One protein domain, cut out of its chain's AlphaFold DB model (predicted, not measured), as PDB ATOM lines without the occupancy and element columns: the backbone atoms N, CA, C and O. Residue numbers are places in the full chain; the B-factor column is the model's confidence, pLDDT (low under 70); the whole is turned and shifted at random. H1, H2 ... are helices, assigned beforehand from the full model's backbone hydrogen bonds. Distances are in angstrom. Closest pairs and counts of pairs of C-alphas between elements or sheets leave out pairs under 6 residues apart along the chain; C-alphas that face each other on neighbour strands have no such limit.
ATOM      1  N   THR A 392     182.997 204.411 188.550       88.94
ATOM      2  CA  THR A 392     184.317 204.558 189.172       88.94
ATOM      3  C   THR A 392     184.784 203.270 189.857       88.94
ATOM      4  O   THR A 392     185.947 202.873 189.750       88.94
ATOM      5  N   GLN A 393     183.894 202.571 190.563       89.19
ATOM      6  CA  GLN A 393     184.211 201.317 191.245       89.19
ATOM      7  C   GLN A 393     184.466 200.183 190.246       89.19
ATOM      8  O   GLN A 393     185.436 199.434 190.414       89.19
ATOM      9  N   VAL A 394     183.623 200.067 189.214       89.81
ATOM     10  CA  VAL A 394     183.781 199.081 188.129       89.81
ATOM     11  C   VAL A 394     185.099 199.315 187.396       89.81
ATOM     12  O   VAL A 394     185.885 198.378 187.225       89.81
ATOM     13  N   TRP A 395     185.391 200.571 187.058       94.62
ATOM     14  CA  TRP A 395     186.638 200.978 186.422       94.62
ATOM     15  C   TRP A 395     187.863 200.626 187.262       94.62
ATOM     16  O   TRP A 395     188.775 199.948 186.792       94.62
ATOM     17  N   ASN A 396     187.875 201.026 188.534       94.50
ATOM     18  CA  ASN A 396     189.003 200.783 189.432       94.50
ATOM     19  C   ASN A 396     189.251 199.287 189.666       94.50
ATOM     20  O   ASN A 396     190.397 198.867 189.840       94.50
ATOM     21  N   ALA A 397     188.197 198.470 189.679       93.69
ATOM     22  CA  ALA A 397     188.336 197.019 189.737       93.69
ATOM     23  C   ALA A 397     188.974 196.458 188.458       93.69
ATOM     24  O   ALA A 397     189.917 195.674 188.557       93.69
ATOM     25  N   ALA A 398     188.517 196.899 187.282       96.12
ATOM     26  CA  ALA A 398     189.098 196.510 186.001       96.12
ATOM     27  C   ALA A 398     190.567 196.949 185.875       96.12
ATOM     28  O   ALA A 398     191.405 196.159 185.459       96.12
ATOM     29  N   MET A 399     190.914 198.162 186.313       97.62
ATOM     30  CA  MET A 399     192.292 198.669 186.332       97.62
ATOM     31  C   MET A 399     193.239 197.770 187.128       97.62
ATOM     32  O   MET A 399     194.273 197.364 186.607       97.62
ATOM     33  N   ARG A 400     192.867 197.407 188.365       97.50
ATOM     34  CA  ARG A 400     193.696 196.528 189.209       97.50
ATOM     35  C   ARG A 400     193.924 195.163 188.573       97.50
ATOM     36  O   ARG A 400     195.027 194.631 188.644       97.50
ATOM     37  N   GLU A 401     192.884 194.601 187.966       98.12
ATOM     38  CA  GLU A 401     192.986 193.306 187.300       98.12
ATOM     39  C   GLU A 401     193.848 193.389 186.035       98.12
ATOM     40  O   GLU A 401     194.687 192.522 185.798       98.12
ATOM     41  N   HIS A 402     193.714 194.469 185.267       98.44
ATOM     42  CA  HIS A 402     194.550 194.721 184.102       98.44
ATOM     43  C   HIS A 402     196.032 194.868 184.489       98.44
ATOM     44  O   HIS A 402     196.892 194.225 183.889       98.44
ATOM     45  N   ASP A 403     196.332 195.645 185.534       98.38
ATOM     46  CA  ASP A 403     197.697 195.840 186.042       98.38
ATOM     47  C   ASP A 403     198.318 194.536 186.547       98.38
ATOM     48  O   ASP A 403     199.505 194.285 186.325       98.38
ATOM     49  N   ARG A 404     197.515 193.674 187.179       98.38
ATOM     50  CA  ARG A 404     197.941 192.337 187.605       98.38
ATOM     51  C   ARG A 404     198.366 191.489 186.407       98.38
ATOM     52  O   ARG A 404     199.482 190.981 186.401       98.38
ATOM     53  N   ILE A 405     197.509 191.374 185.389       98.25
ATOM     54  CA  ILE A 405     197.780 190.571 184.183       98.25
ATOM     55  C   ILE A 405     199.020 191.093 183.453       98.25
ATOM     56  O   ILE A 405     199.888 190.304 183.087       98.25
ATOM     57  N   ARG A 406     199.141 192.417 183.287       98.31
ATOM     58  CA  ARG A 406     200.320 193.040 182.665       98.31
ATOM     59  C   ARG A 406     201.594 192.733 183.442       98.31
ATOM     60  O   ARG A 406     202.607 192.412 182.833       98.31
ATOM     61  N   SER A 407     201.540 192.803 184.770       98.19
ATOM     62  CA  SER A 407     202.693 192.520 185.629       98.19
ATOM     63  C   SER A 407     203.110 191.046 185.570       98.19
ATOM     64  O   SER A 407     204.300 190.746 185.527       98.19
ATOM     65  N   GLU A 408     202.145 190.125 185.540       98.06
ATOM     66  CA  GLU A 408     202.401 188.687 185.392       98.06
ATOM     67  C   GLU A 408     202.990 188.349 184.022       98.06
ATOM     68  O   GLU A 408     203.999 187.650 183.947       98.06
ATOM     69  N   TYR A 409     202.415 188.880 182.942       98.12
ATOM     70  CA  TYR A 409     202.928 188.660 181.593       98.12
ATOM     71  C   TYR A 409     204.322 189.273 181.391       98.12
ATOM     72  O   TYR A 409     205.208 188.615 180.847       98.12
ATOM     73  N   LEU A 410     204.568 190.476 181.926       98.12
ATOM     74  CA  LEU A 410     205.882 191.127 181.875       98.12
ATOM     75  C   LEU A 410     206.983 190.265 182.512       98.12
ATOM     76  O   LEU A 410     208.121 190.284 182.046       98.12
ATOM     77  N   ALA A 411     206.665 189.472 183.541       98.00
ATOM     78  CA  ALA A 411     207.628 188.544 184.127       98.00
ATOM     79  C   ALA A 411     208.106 187.489 183.110       98.00
ATOM     80  O   ALA A 411     209.293 187.180 183.078       98.00
ATOM     81  N   TYR A 412     207.227 186.990 182.235       97.44
ATOM     82  CA  TYR A 412     207.602 186.051 181.169       97.44
ATOM     83  C   TYR A 412     208.441 186.697 180.059       97.44
ATOM     84  O   TYR A 412     209.265 186.019 179.442       97.44
ATOM     85  N   GLU A 413     208.260 187.994 179.803       97.31
ATOM     86  CA  GLU A 413     209.066 188.731 178.823       97.31
ATOM     87  C   GLU A 413     210.462 189.081 179.359       97.31
ATOM     88  O   GLU A 413     211.450 189.014 178.618       97.31
ATOM     89  N   MET A 414     210.545 189.430 180.647       97.62
ATOM     90  CA  MET A 414     211.737 190.024 181.258       97.62
ATOM     91  C   MET A 414     212.621 189.032 182.021       97.62
ATOM     92  O   MET A 414     213.833 189.241 182.063       97.62
ATOM     93  N   ASP A 415     212.067 187.973 182.622       97.75
ATOM     94  CA  ASP A 415     212.846 186.961 183.348       97.75
ATOM     95  C   ASP A 415     213.395 185.901 182.369       97.75
ATOM     96  O   ASP A 415     212.623 185.117 181.801       97.75
ATOM     97  N   PRO A 416     214.728 185.802 182.182       97.38
ATOM     98  CA  PRO A 416     215.320 184.812 181.284       97.38
ATOM     99  C   PRO A 416     214.989 183.363 181.663       97.38
ATOM    100  O   PRO A 416     214.900 182.509 180.776       97.38
ATOM    101  N   GLY A 417     214.810 183.072 182.955       97.00
ATOM    102  CA  GLY A 417     214.455 181.749 183.456       97.00
ATOM    103  C   GLY A 417     213.047 181.345 183.029       97.00
ATOM    104  O   GLY A 417     212.864 180.262 182.475       97.00
ATOM    105  N   LEU A 418     212.069 182.241 183.201       96.31
ATOM    106  CA  LEU A 418     210.695 182.006 182.744       96.31
ATOM    107  C   LEU A 418     210.608 181.931 181.222       96.31
ATOM    108  O   LEU A 418     209.949 181.036 180.699       96.31
ATOM    109  N   ARG A 419     211.322 182.803 180.506       96.06
ATOM    110  CA  ARG A 419     211.337 182.792 179.039       96.06
ATOM    111  C   ARG A 419     211.924 181.501 178.465       96.06
ATOM    112  O   ARG A 419     211.458 181.019 177.439       96.06
ATOM    113  N   THR A 420     212.929 180.932 179.132       95.94
ATOM    114  CA  THR A 420     213.534 179.650 178.733       95.94
ATOM    115  C   THR A 420     212.661 178.459 179.132       95.94
ATOM    116  O   THR A 420     212.551 177.507 178.365       95.94
ATOM    117  N   GLY A 421     212.026 178.498 180.309       96.94
ATOM    118  CA  GLY A 421     211.164 177.416 180.799       96.94
ATOM    119  C   GLY A 421     209.787 177.356 180.133       96.94
ATOM    120  O   GLY A 421     209.210 176.278 180.009       96.94
ATOM    121  N   PHE A 422     209.267 178.495 179.674       97.38
ATOM    122  CA  PHE A 422     207.922 178.628 179.110       97.38
ATOM    123  C   PHE A 422     207.915 179.482 177.828       97.38
ATOM    124  O   PHE A 422     207.186 180.475 177.754       97.38
ATOM    125  N   PRO A 423     208.685 179.111 176.787       97.00
ATOM    126  CA  PRO A 423     208.828 179.930 175.580       97.00
ATOM    127  C   PRO A 423     207.509 180.130 174.822       97.00
ATOM    128  O   PRO A 423     207.350 181.111 174.108       97.00
ATOM    129  N   SER A 424     206.535 179.232 174.997       97.19
ATOM    130  CA  SER A 424     205.229 179.347 174.347       97.19
ATOM    131  C   SER A 424     204.387 180.522 174.856       97.19
ATOM    132  O   SER A 424     203.509 180.960 174.123       97.19
ATOM    133  N   VAL A 425     204.638 181.050 176.065       97.81
ATOM    134  CA  VAL A 425     203.873 182.193 176.619       97.81
ATOM    135  C   VAL A 425     204.104 183.476 175.822       97.81
ATOM    136  O   VAL A 425     203.207 184.305 175.745       97.81
ATOM    137  N   THR A 426     205.285 183.645 175.226       97.69
ATOM    138  CA  THR A 426     205.660 184.838 174.445       97.69
ATOM    139  C   THR A 426     205.716 184.573 172.935       97.69
ATOM    140  O   THR A 426     205.940 185.487 172.143       97.69
ATOM    141  N   ASP A 427     205.481 183.330 172.511       97.50
ATOM    142  CA  ASP A 427     205.440 182.924 171.107       97.50
ATOM    143  C   ASP A 427     204.061 183.204 170.492       97.50
ATOM    144  O   ASP A 427     203.138 182.395 170.588       97.50
ATOM    145  N   VAL A 428     203.928 184.344 169.812       97.81
ATOM    146  CA  VAL A 428     202.689 184.755 169.124       97.81
ATOM    147  C   VAL A 428     202.305 183.867 167.935       97.81
ATOM    148  O   VAL A 428     201.244 184.066 167.352       97.81
ATOM    149  N   THR A 429     203.126 182.883 167.552       97.12
ATOM    150  CA  THR A 429     202.702 181.862 166.578       97.12
ATOM    151  C   THR A 429     201.788 180.808 167.206       97.12
ATOM    152  O   THR A 429     201.116 180.066 166.487       97.12
ATOM    153  N   ARG A 430     201.719 180.748 168.544       97.25
ATOM    154  CA  ARG A 430     200.761 179.918 169.281       97.25
ATOM    155  C   ARG A 430     199.399 180.608 169.336       97.25
ATOM    156  O   ARG A 430     199.347 181.786 169.695       97.25
ATOM    157  N   PRO A 431     198.301 179.895 169.026       94.81
ATOM    158  CA  PRO A 431     196.979 180.508 168.962       94.81
ATOM    159  C   PRO A 431     196.558 181.109 170.308       94.81
ATOM    160  O   PRO A 431     196.091 182.243 170.343       94.81
ATOM    161  N   GLU A 432     196.818 180.427 171.428       96.12
ATOM    162  CA  GLU A 432     196.447 180.914 172.761       96.12
ATOM    163  C   GLU A 432     197.174 182.216 173.132       96.12
ATOM    164  O   GLU A 432     196.587 183.120 173.731       96.12
ATOM    165  N   THR A 433     198.450 182.331 172.751       98.00
ATOM    166  CA  THR A 433     199.267 183.529 172.982       98.00
ATOM    167  C   THR A 433     198.832 184.675 172.076       98.00
ATOM    168  O   THR A 433     198.683 185.800 172.550       98.00
ATOM    169  N   ALA A 434     198.573 184.405 170.793       97.75
ATOM    170  CA  ALA A 434     198.084 185.406 169.847       97.75
ATOM    171  C   ALA A 434     196.738 186.005 170.288       97.75
ATOM    172  O   ALA A 434     196.573 187.227 170.299       97.75
ATOM    173  N   GLU A 435     195.794 185.156 170.704       93.88
ATOM    174  CA  GLU A 435     194.488 185.580 171.216       93.88
ATOM    175  C   GLU A 435     194.623 186.431 172.480       93.88
ATOM    176  O   GLU A 435     193.991 187.485 172.599       93.88
ATOM    177  N   PHE A 436     195.473 186.006 173.416       98.25
ATOM    178  CA  PHE A 436     195.749 186.764 174.629       98.25
ATOM    179  C   PHE A 436     196.356 188.142 174.330       98.25
ATOM    180  O   PHE A 436     195.828 189.143 174.818       98.25
ATOM    181  N   VAL A 437     197.409 188.216 173.509       98.31
ATOM    182  CA  VAL A 437     198.069 189.482 173.142       98.31
ATOM    183  C   VAL A 437     197.090 190.419 172.432       98.31
ATOM    184  O   VAL A 437     197.026 191.603 172.758       98.31
ATOM    185  N   SER A 438     196.263 189.894 171.522       96.88
ATOM    186  CA  SER A 438     195.212 190.673 170.859       96.88
ATOM    187  C   SER A 438     194.190 191.225 171.862       96.88
ATOM    188  O   SER A 438     193.874 192.417 171.842       96.88
ATOM    189  N   SER A 439     193.718 190.392 172.796       97.06
ATOM    190  CA  SER A 439     192.768 190.826 173.822       97.06
ATOM    191  C   SER A 439     193.371 191.808 174.828       97.06
ATOM    192  O   SER A 439     192.641 192.673 175.313       97.06
ATOM    193  N   MET A 440     194.659 191.689 175.163       98.50
ATOM    194  CA  MET A 440     195.355 192.675 175.993       98.50
ATOM    195  C   MET A 440     195.458 194.012 175.256       98.50
ATOM    196  O   MET A 440     195.125 195.040 175.836       98.50
ATOM    197  N   GLY A 441     195.798 194.000 173.961       97.88
ATOM    198  CA  GLY A 441     195.842 195.209 173.133       97.88
ATOM    199  C   GLY A 441     194.502 195.955 173.081       97.88
ATOM    200  O   GLY A 441     194.477 197.181 173.155       97.88
ATOM    201  N   LEU A 442     193.376 195.231 173.034       96.69
ATOM    202  CA  LEU A 442     192.045 195.838 173.146       96.69
ATOM    203  C   LEU A 442     191.814 196.482 174.524       96.69
ATOM    204  O   LEU A 442     191.280 197.588 174.603       96.69
ATOM    205  N   ALA A 443     192.204 195.806 175.608       97.88
ATOM    206  CA  ALA A 443     192.096 196.362 176.954       97.88
ATOM    207  C   ALA A 443     192.977 197.614 177.119       97.88
ATOM    208  O   ALA A 443     192.523 198.606 177.685       97.88
ATOM    209  N   ASP A 444     194.196 197.612 176.577       98.06
ATOM    210  CA  ASP A 444     195.093 198.772 176.564       98.06
ATOM    211  C   ASP A 444     194.507 199.947 175.778       98.06
ATOM    212  O   ASP A 444     194.520 201.072 176.272       98.06
ATOM    213  N   ALA A 445     193.919 199.698 174.604       96.75
ATOM    214  CA  ALA A 445     193.268 200.736 173.803       96.75
ATOM    215  C   ALA A 445     192.064 201.376 174.517       96.75
ATOM    216  O   ALA A 445     191.760 202.552 174.304       96.75
ATOM    217  N   LEU A 446     191.376 200.608 175.364       95.94
ATOM    218  CA  LEU A 446     190.239 201.089 176.142       95.94
ATOM    219  C   LEU A 446     190.650 201.785 177.447       95.94
ATOM    220  O   LEU A 446     189.835 202.508 178.023       95.94
ATOM    221  N   ARG A 447     191.886 201.622 177.921       96.12
ATOM    222  CA  ARG A 447     192.358 202.242 179.164       96.12
ATOM    223  C   ARG A 447     192.480 203.765 179.002       96.12
ATOM    224  O   ARG A 447     193.161 204.253 178.108       96.12
ATOM    225  N   ARG A 448     191.836 204.523 179.894       92.62
ATOM    226  CA  ARG A 448     191.874 205.998 179.967       92.62
ATOM    227  C   ARG A 448     192.146 206.475 181.397       92.62
ATOM    228  O   ARG A 448     192.106 205.685 182.333       92.62
ATOM    229  N   GLU A 449     192.438 207.761 181.567       84.25
ATOM    230  CA  GLU A 449     192.694 208.337 182.896       84.25
ATOM    231  C   GLU A 449     191.408 208.687 183.663       84.25
ATOM    232  O   GLU A 449     191.422 208.641 184.890       84.25
ATOM    233  N   ASP A 450     190.294 208.963 182.969       83.81
ATOM    234  CA  ASP A 450     189.048 209.437 183.588       83.81
ATOM    235  C   ASP A 450     187.805 208.619 183.158       83.81
ATOM    236  O   ASP A 450     187.411 208.672 181.986       83.81
ATOM    237  N   PRO A 451     187.183 207.846 184.070       77.94
ATOM    238  CA  PRO A 451     186.004 207.030 183.793       77.94
ATOM    239  C   PRO A 451     184.696 207.724 184.196       77.94
ATOM    240  O   PRO A 451     184.010 207.289 185.118       77.94
ATOM    241  N   THR A 452     184.321 208.795 183.500       80.31
ATOM    242  CA  THR A 452     183.036 209.481 183.750       80.31
ATOM    243  C   THR A 452     181.833 208.794 183.099       80.31
ATOM    244  O   THR A 452     180.696 209.066 183.474       80.31
ATOM    245  N   ASP A 453     182.070 207.888 182.148       86.81
ATOM    246  CA  ASP A 453     181.032 207.198 181.381       86.81
ATOM    247  C   ASP A 453     180.882 205.731 181.828       86.81
ATOM    248  O   ASP A 453     181.800 204.917 181.675       86.81
ATOM    249  N   THR A 454     179.704 205.391 182.366       87.88
ATOM    250  CA  THR A 454     179.339 204.038 182.814       87.88
ATOM    251  C   THR A 454     179.444 203.007 181.692       87.88
ATOM    252  O   THR A 454     180.024 201.939 181.904       87.88
ATOM    253  N   ASP A 455     178.966 203.323 180.486       86.44
ATOM    254  CA  ASP A 455     178.984 202.387 179.357       86.44
ATOM    255  C   ASP A 455     180.424 202.087 178.936       86.44
ATOM    256  O   ASP A 455     180.776 200.953 178.585       86.44
ATOM    257  N   TYR A 456     181.283 203.104 178.995       90.25
ATOM    258  CA  TYR A 456     182.704 202.963 178.712       90.25
ATOM    259  C   TYR A 456     183.419 202.135 179.790       90.25
ATOM    260  O   TYR A 456     184.222 201.251 179.469       90.25
ATOM    261  N   ALA A 457     183.092 202.350 181.067       91.88
ATOM    262  CA  ALA A 457     183.645 201.566 182.167       91.88
ATOM    263  C   ALA A 457     183.260 200.084 182.087       91.88
ATOM    264  O   ALA A 457     184.099 199.208 182.320       91.88
ATOM    265  N   GLU A 458     182.031 199.779 181.676       89.94
ATOM    266  CA  GLU A 458     181.597 198.407 181.430       89.94
ATOM    267  C   GLU A 458     182.276 197.770 180.211       89.94
ATOM    268  O   GLU A 458     182.593 196.575 180.231       89.94
ATOM    269  N   GLN A 459     182.514 198.533 179.139       91.12
ATOM    270  CA  GLN A 459     183.277 198.066 177.977       91.12
ATOM    271  C   GLN A 459     184.715 197.708 178.361       91.12
ATOM    272  O   GLN A 459     185.165 196.598 178.067       91.12
ATOM    273  N   TYR A 460     185.403 198.592 179.087       96.62
ATOM    274  CA  TYR A 460     186.752 198.329 179.584       96.62
ATOM    275  C   TYR A 460     186.786 197.117 180.523       96.62
ATOM    276  O   TYR A 460     187.588 196.204 180.330       96.62
ATOM    277  N   HIS A 461     185.857 197.034 181.477       95.81
ATOM    278  CA  HIS A 461     185.744 195.882 182.371       95.81
ATOM    279  C   HIS A 461     185.543 194.562 181.608       95.81
ATOM    280  O   HIS A 461     186.175 193.557 181.939       95.81
ATOM    281  N   ARG A 462     184.707 194.543 180.559       93.88
ATOM    282  CA  ARG A 462     184.522 193.358 179.702       93.88
ATOM    283  C   ARG A 462     185.801 192.978 178.956       93.88
ATOM    284  O   ARG A 462     186.126 191.792 178.917       93.88
ATOM    285  N   ALA A 463     186.528 193.950 178.408       96.88
ATOM    286  CA  ALA A 463     187.795 193.704 177.720       96.88
ATOM    287  C   ALA A 463     188.856 193.118 178.666       96.88
ATOM    288  O   ALA A 463     189.475 192.105 178.338       96.88
ATOM    289  N   VAL A 464     188.995 193.673 179.875       98.25
ATOM    290  CA  VAL A 464     189.912 193.152 180.904       98.25
ATOM    291  C   VAL A 464     189.511 191.745 181.348       98.25
ATOM    292  O   VAL A 464     190.365 190.868 181.443       98.25
ATOM    293  N   ALA A 465     188.220 191.485 181.574       95.31
ATOM    294  CA  ALA A 465     187.745 190.154 181.949       95.31
ATOM    295  C   ALA A 465     188.025 189.102 180.857       95.31
ATOM    296  O   ALA A 465     188.350 187.954 181.169       95.31
ATOM    297  N   ASN A 466     187.927 189.487 179.580       96.12
ATOM    298  CA  ASN A 466     188.305 188.625 178.464       96.12
ATOM    299  C   ASN A 466     189.817 188.355 178.439       96.12
ATOM    300  O   ASN A 466     190.221 187.195 178.353       96.12
ATOM    301  N   ALA A 467     190.639 189.399 178.597       98.00
ATOM    302  CA  ALA A 467     192.093 189.276 178.667       98.00
ATOM    303  C   ALA A 467     192.527 188.375 179.836       98.00
ATOM    304  O   ALA A 467     193.371 187.504 179.652       98.00
ATOM    305  N   ALA A 468     191.891 188.499 181.006       97.94
ATOM    306  CA  ALA A 468     192.142 187.655 182.176       97.94
ATOM    307  C   ALA A 468     191.873 186.168 181.900       97.94
ATOM    308  O   ALA A 468     192.639 185.291 182.304       97.94
ATOM    309  N   ARG A 469     190.774 185.872 181.194       97.38
ATOM    310  CA  ARG A 469     190.411 184.504 180.811       97.38
ATOM    311  C   ARG A 469     191.421 183.918 179.825       97.38
ATOM    312  O   ARG A 469     191.855 182.786 180.019       97.38
ATOM    313  N   LEU A 470     191.777 184.673 178.786       96.12
ATOM    314  CA  LEU A 470     192.736 184.233 177.769       96.12
ATOM    315  C   LEU A 470     194.151 184.103 178.343       96.12
ATOM    316  O   LEU A 470     194.847 183.150 178.009       96.12
ATOM    317  N   TRP A 471     194.528 184.967 179.289       98.31
ATOM    318  CA  TRP A 471     195.768 184.836 180.053       98.31
ATOM    319  C   TRP A 471     195.854 183.486 180.765       98.31
ATOM    320  O   TRP A 471     196.815 182.745 180.580       98.31
ATOM    321  N   ALA A 472     194.811 183.115 181.514       96.56
ATOM    322  CA  ALA A 472     194.779 181.845 182.234       96.56
ATOM    323  C   ALA A 472     194.864 180.628 181.293       96.56
ATOM    324  O   ALA A 472     195.468 179.612 181.654       96.56
ATOM    325  N   LEU A 473     194.270 180.712 180.096       93.38
ATOM    326  CA  LEU A 473     194.359 179.666 179.073       93.38
ATOM    327  C   LEU A 473     195.770 179.566 178.486       93.38
ATOM    328  O   LEU A 473     196.321 178.464 178.468       93.38
ATOM    329  N   CYS A 474     196.355 180.697 178.085       97.69
ATOM    330  CA  CYS A 474     197.725 180.802 177.587       97.69
ATOM    331  C   CYS A 474     198.734 180.245 178.604       97.69
ATOM    332  O   CYS A 474     199.485 179.315 178.299       97.69
ATOM    333  N   GLU A 475     198.685 180.715 179.853       97.56
ATOM    334  CA  GLU A 475     199.601 180.282 180.910       97.56
ATOM    335  C   GLU A 475     199.445 178.782 181.214       97.56
ATOM    336  O   GLU A 475     200.427 178.046 181.343       97.56
ATOM    337  N   SER A 476     198.204 178.288 181.280       95.75
ATOM    338  CA  SER A 476     197.935 176.864 181.508       95.75
ATOM    339  C   SER A 476     198.410 175.989 180.349       95.75
ATOM    340  O   SER A 476     198.899 174.886 180.587       95.75
ATOM    341  N   ALA A 477     198.254 176.442 179.102       93.81
ATOM    342  CA  ALA A 477     198.750 175.739 177.924       93.81
ATOM    343  C   ALA A 477     200.276 175.660 177.945       93.81
ATOM    344  O   ALA A 477     200.830 174.566 177.832       93.81
ATOM    345  N   ALA A 478     200.941 176.781 178.223       95.06
ATOM    346  CA  ALA A 478     202.388 176.829 178.320       95.06
ATOM    347  C   ALA A 478     202.948 175.948 179.437       95.06
ATOM    348  O   ALA A 478     203.941 175.261 179.229       95.06
ATOM    349  N   ARG A 479     202.294 175.894 180.603       94.81
ATOM    350  CA  ARG A 479     202.688 174.997 181.704       94.81
ATOM    351  C   ARG A 479     202.498 173.511 181.383       94.81
ATOM    352  O   ARG A 479     203.113 172.678 182.036       94.81
ATOM    353  N   ARG A 480     201.637 173.159 180.420       93.00
ATOM    354  CA  ARG A 480     201.486 171.769 179.950       93.00
ATOM    355  C   ARG A 480     202.574 171.369 178.959       93.00
ATOM    356  O   ARG A 480     202.913 170.194 178.897       93.00
ATOM    357  N   THR A 481     203.075 172.318 178.172       87.44
ATOM    358  CA  THR A 481     204.090 172.072 177.136       87.44
ATOM    359  C   THR A 481     205.517 172.350 177.605       87.44
ATOM    360  O   THR A 481     206.451 171.795 177.040       87.44
ATOM    361  N   GLY A 482     205.687 173.223 178.599       66.06
ATOM    362  CA  GLY A 482     206.954 173.567 179.241       66.06
ATOM    363  C   GLY A 482     207.132 172.772 180.530       66.06
ATOM    364  O   GLY A 482     206.615 173.165 181.579       66.06
TER     365      GLY A 482
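AT A GLANCE: This is residues 392 to 482 of the 483 residues of an uncharacterized protein of Gordonia humi (UniProt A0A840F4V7). Three helices make an elongated bundle in which H4, the longest, is the spine: H1 and H3 both pack along it, and the three centres make a triangle. H1 and H3 spread from each other at 44 degrees, and the short H2 makes a corner with the last turn of H1. The printed part has 91 residues, with four named helices in the order H1, H2, H3, H4 and no named strand, and its class is all helix. The whole is compact, with a radius of gyration of the C-alphas of 14.0 A, and spans 43 by 22 by 17 A.

HOW THE PARTS SIT: H4, residues 454 to 481, touches H3, residues 431 to 446, at a shallow tilt of 24 degrees, opposite ways; the two are a helical hairpin. Their closest C-alphas are those of Glu 432 and Cys 474, 5.0 A apart. H4 also touches H1, residues 392 to 414, at a shallow tilt of 28 degrees, the same way, with the C-alphas of Ala 398 and His 461 closest at 5.0 A. H1 and H3 are close but not clearly touching: their closest C-alphas, of His 402 and Ala 443, are 7.7 A apart. H2, residues 416 to 421, and H1 touch only at the corner, with residues 411 to 413 of H1 alone, about perpendicular at 86 degrees; the C-alphas of Tyr 412 and Leu 418 are closest at 5.3 A. H2 is apart from H3 and H4. In H2, H3 and H4 every O i to N i+4 pair is within hydrogen-bond range; in H1 18 of 19 are.

IN THESE COORDINATES: H4 measures 40.8 A from first to last C-alpha and ends at C-alpha 481 (204.090, 172.072, 177.136). H1 measures 32.0 A from C-alpha 392 (184.317, 204.558, 189.172). H3 measures 22.8 A, and H2 8.5 A.

THE WHOLE: The C-alphas of Thr 452 and Thr 481, the two farthest apart, are 43.4 A apart. The printed part has no cut and no long link. Its mean pLDDT is 94.9, and only residue 482 is under 70.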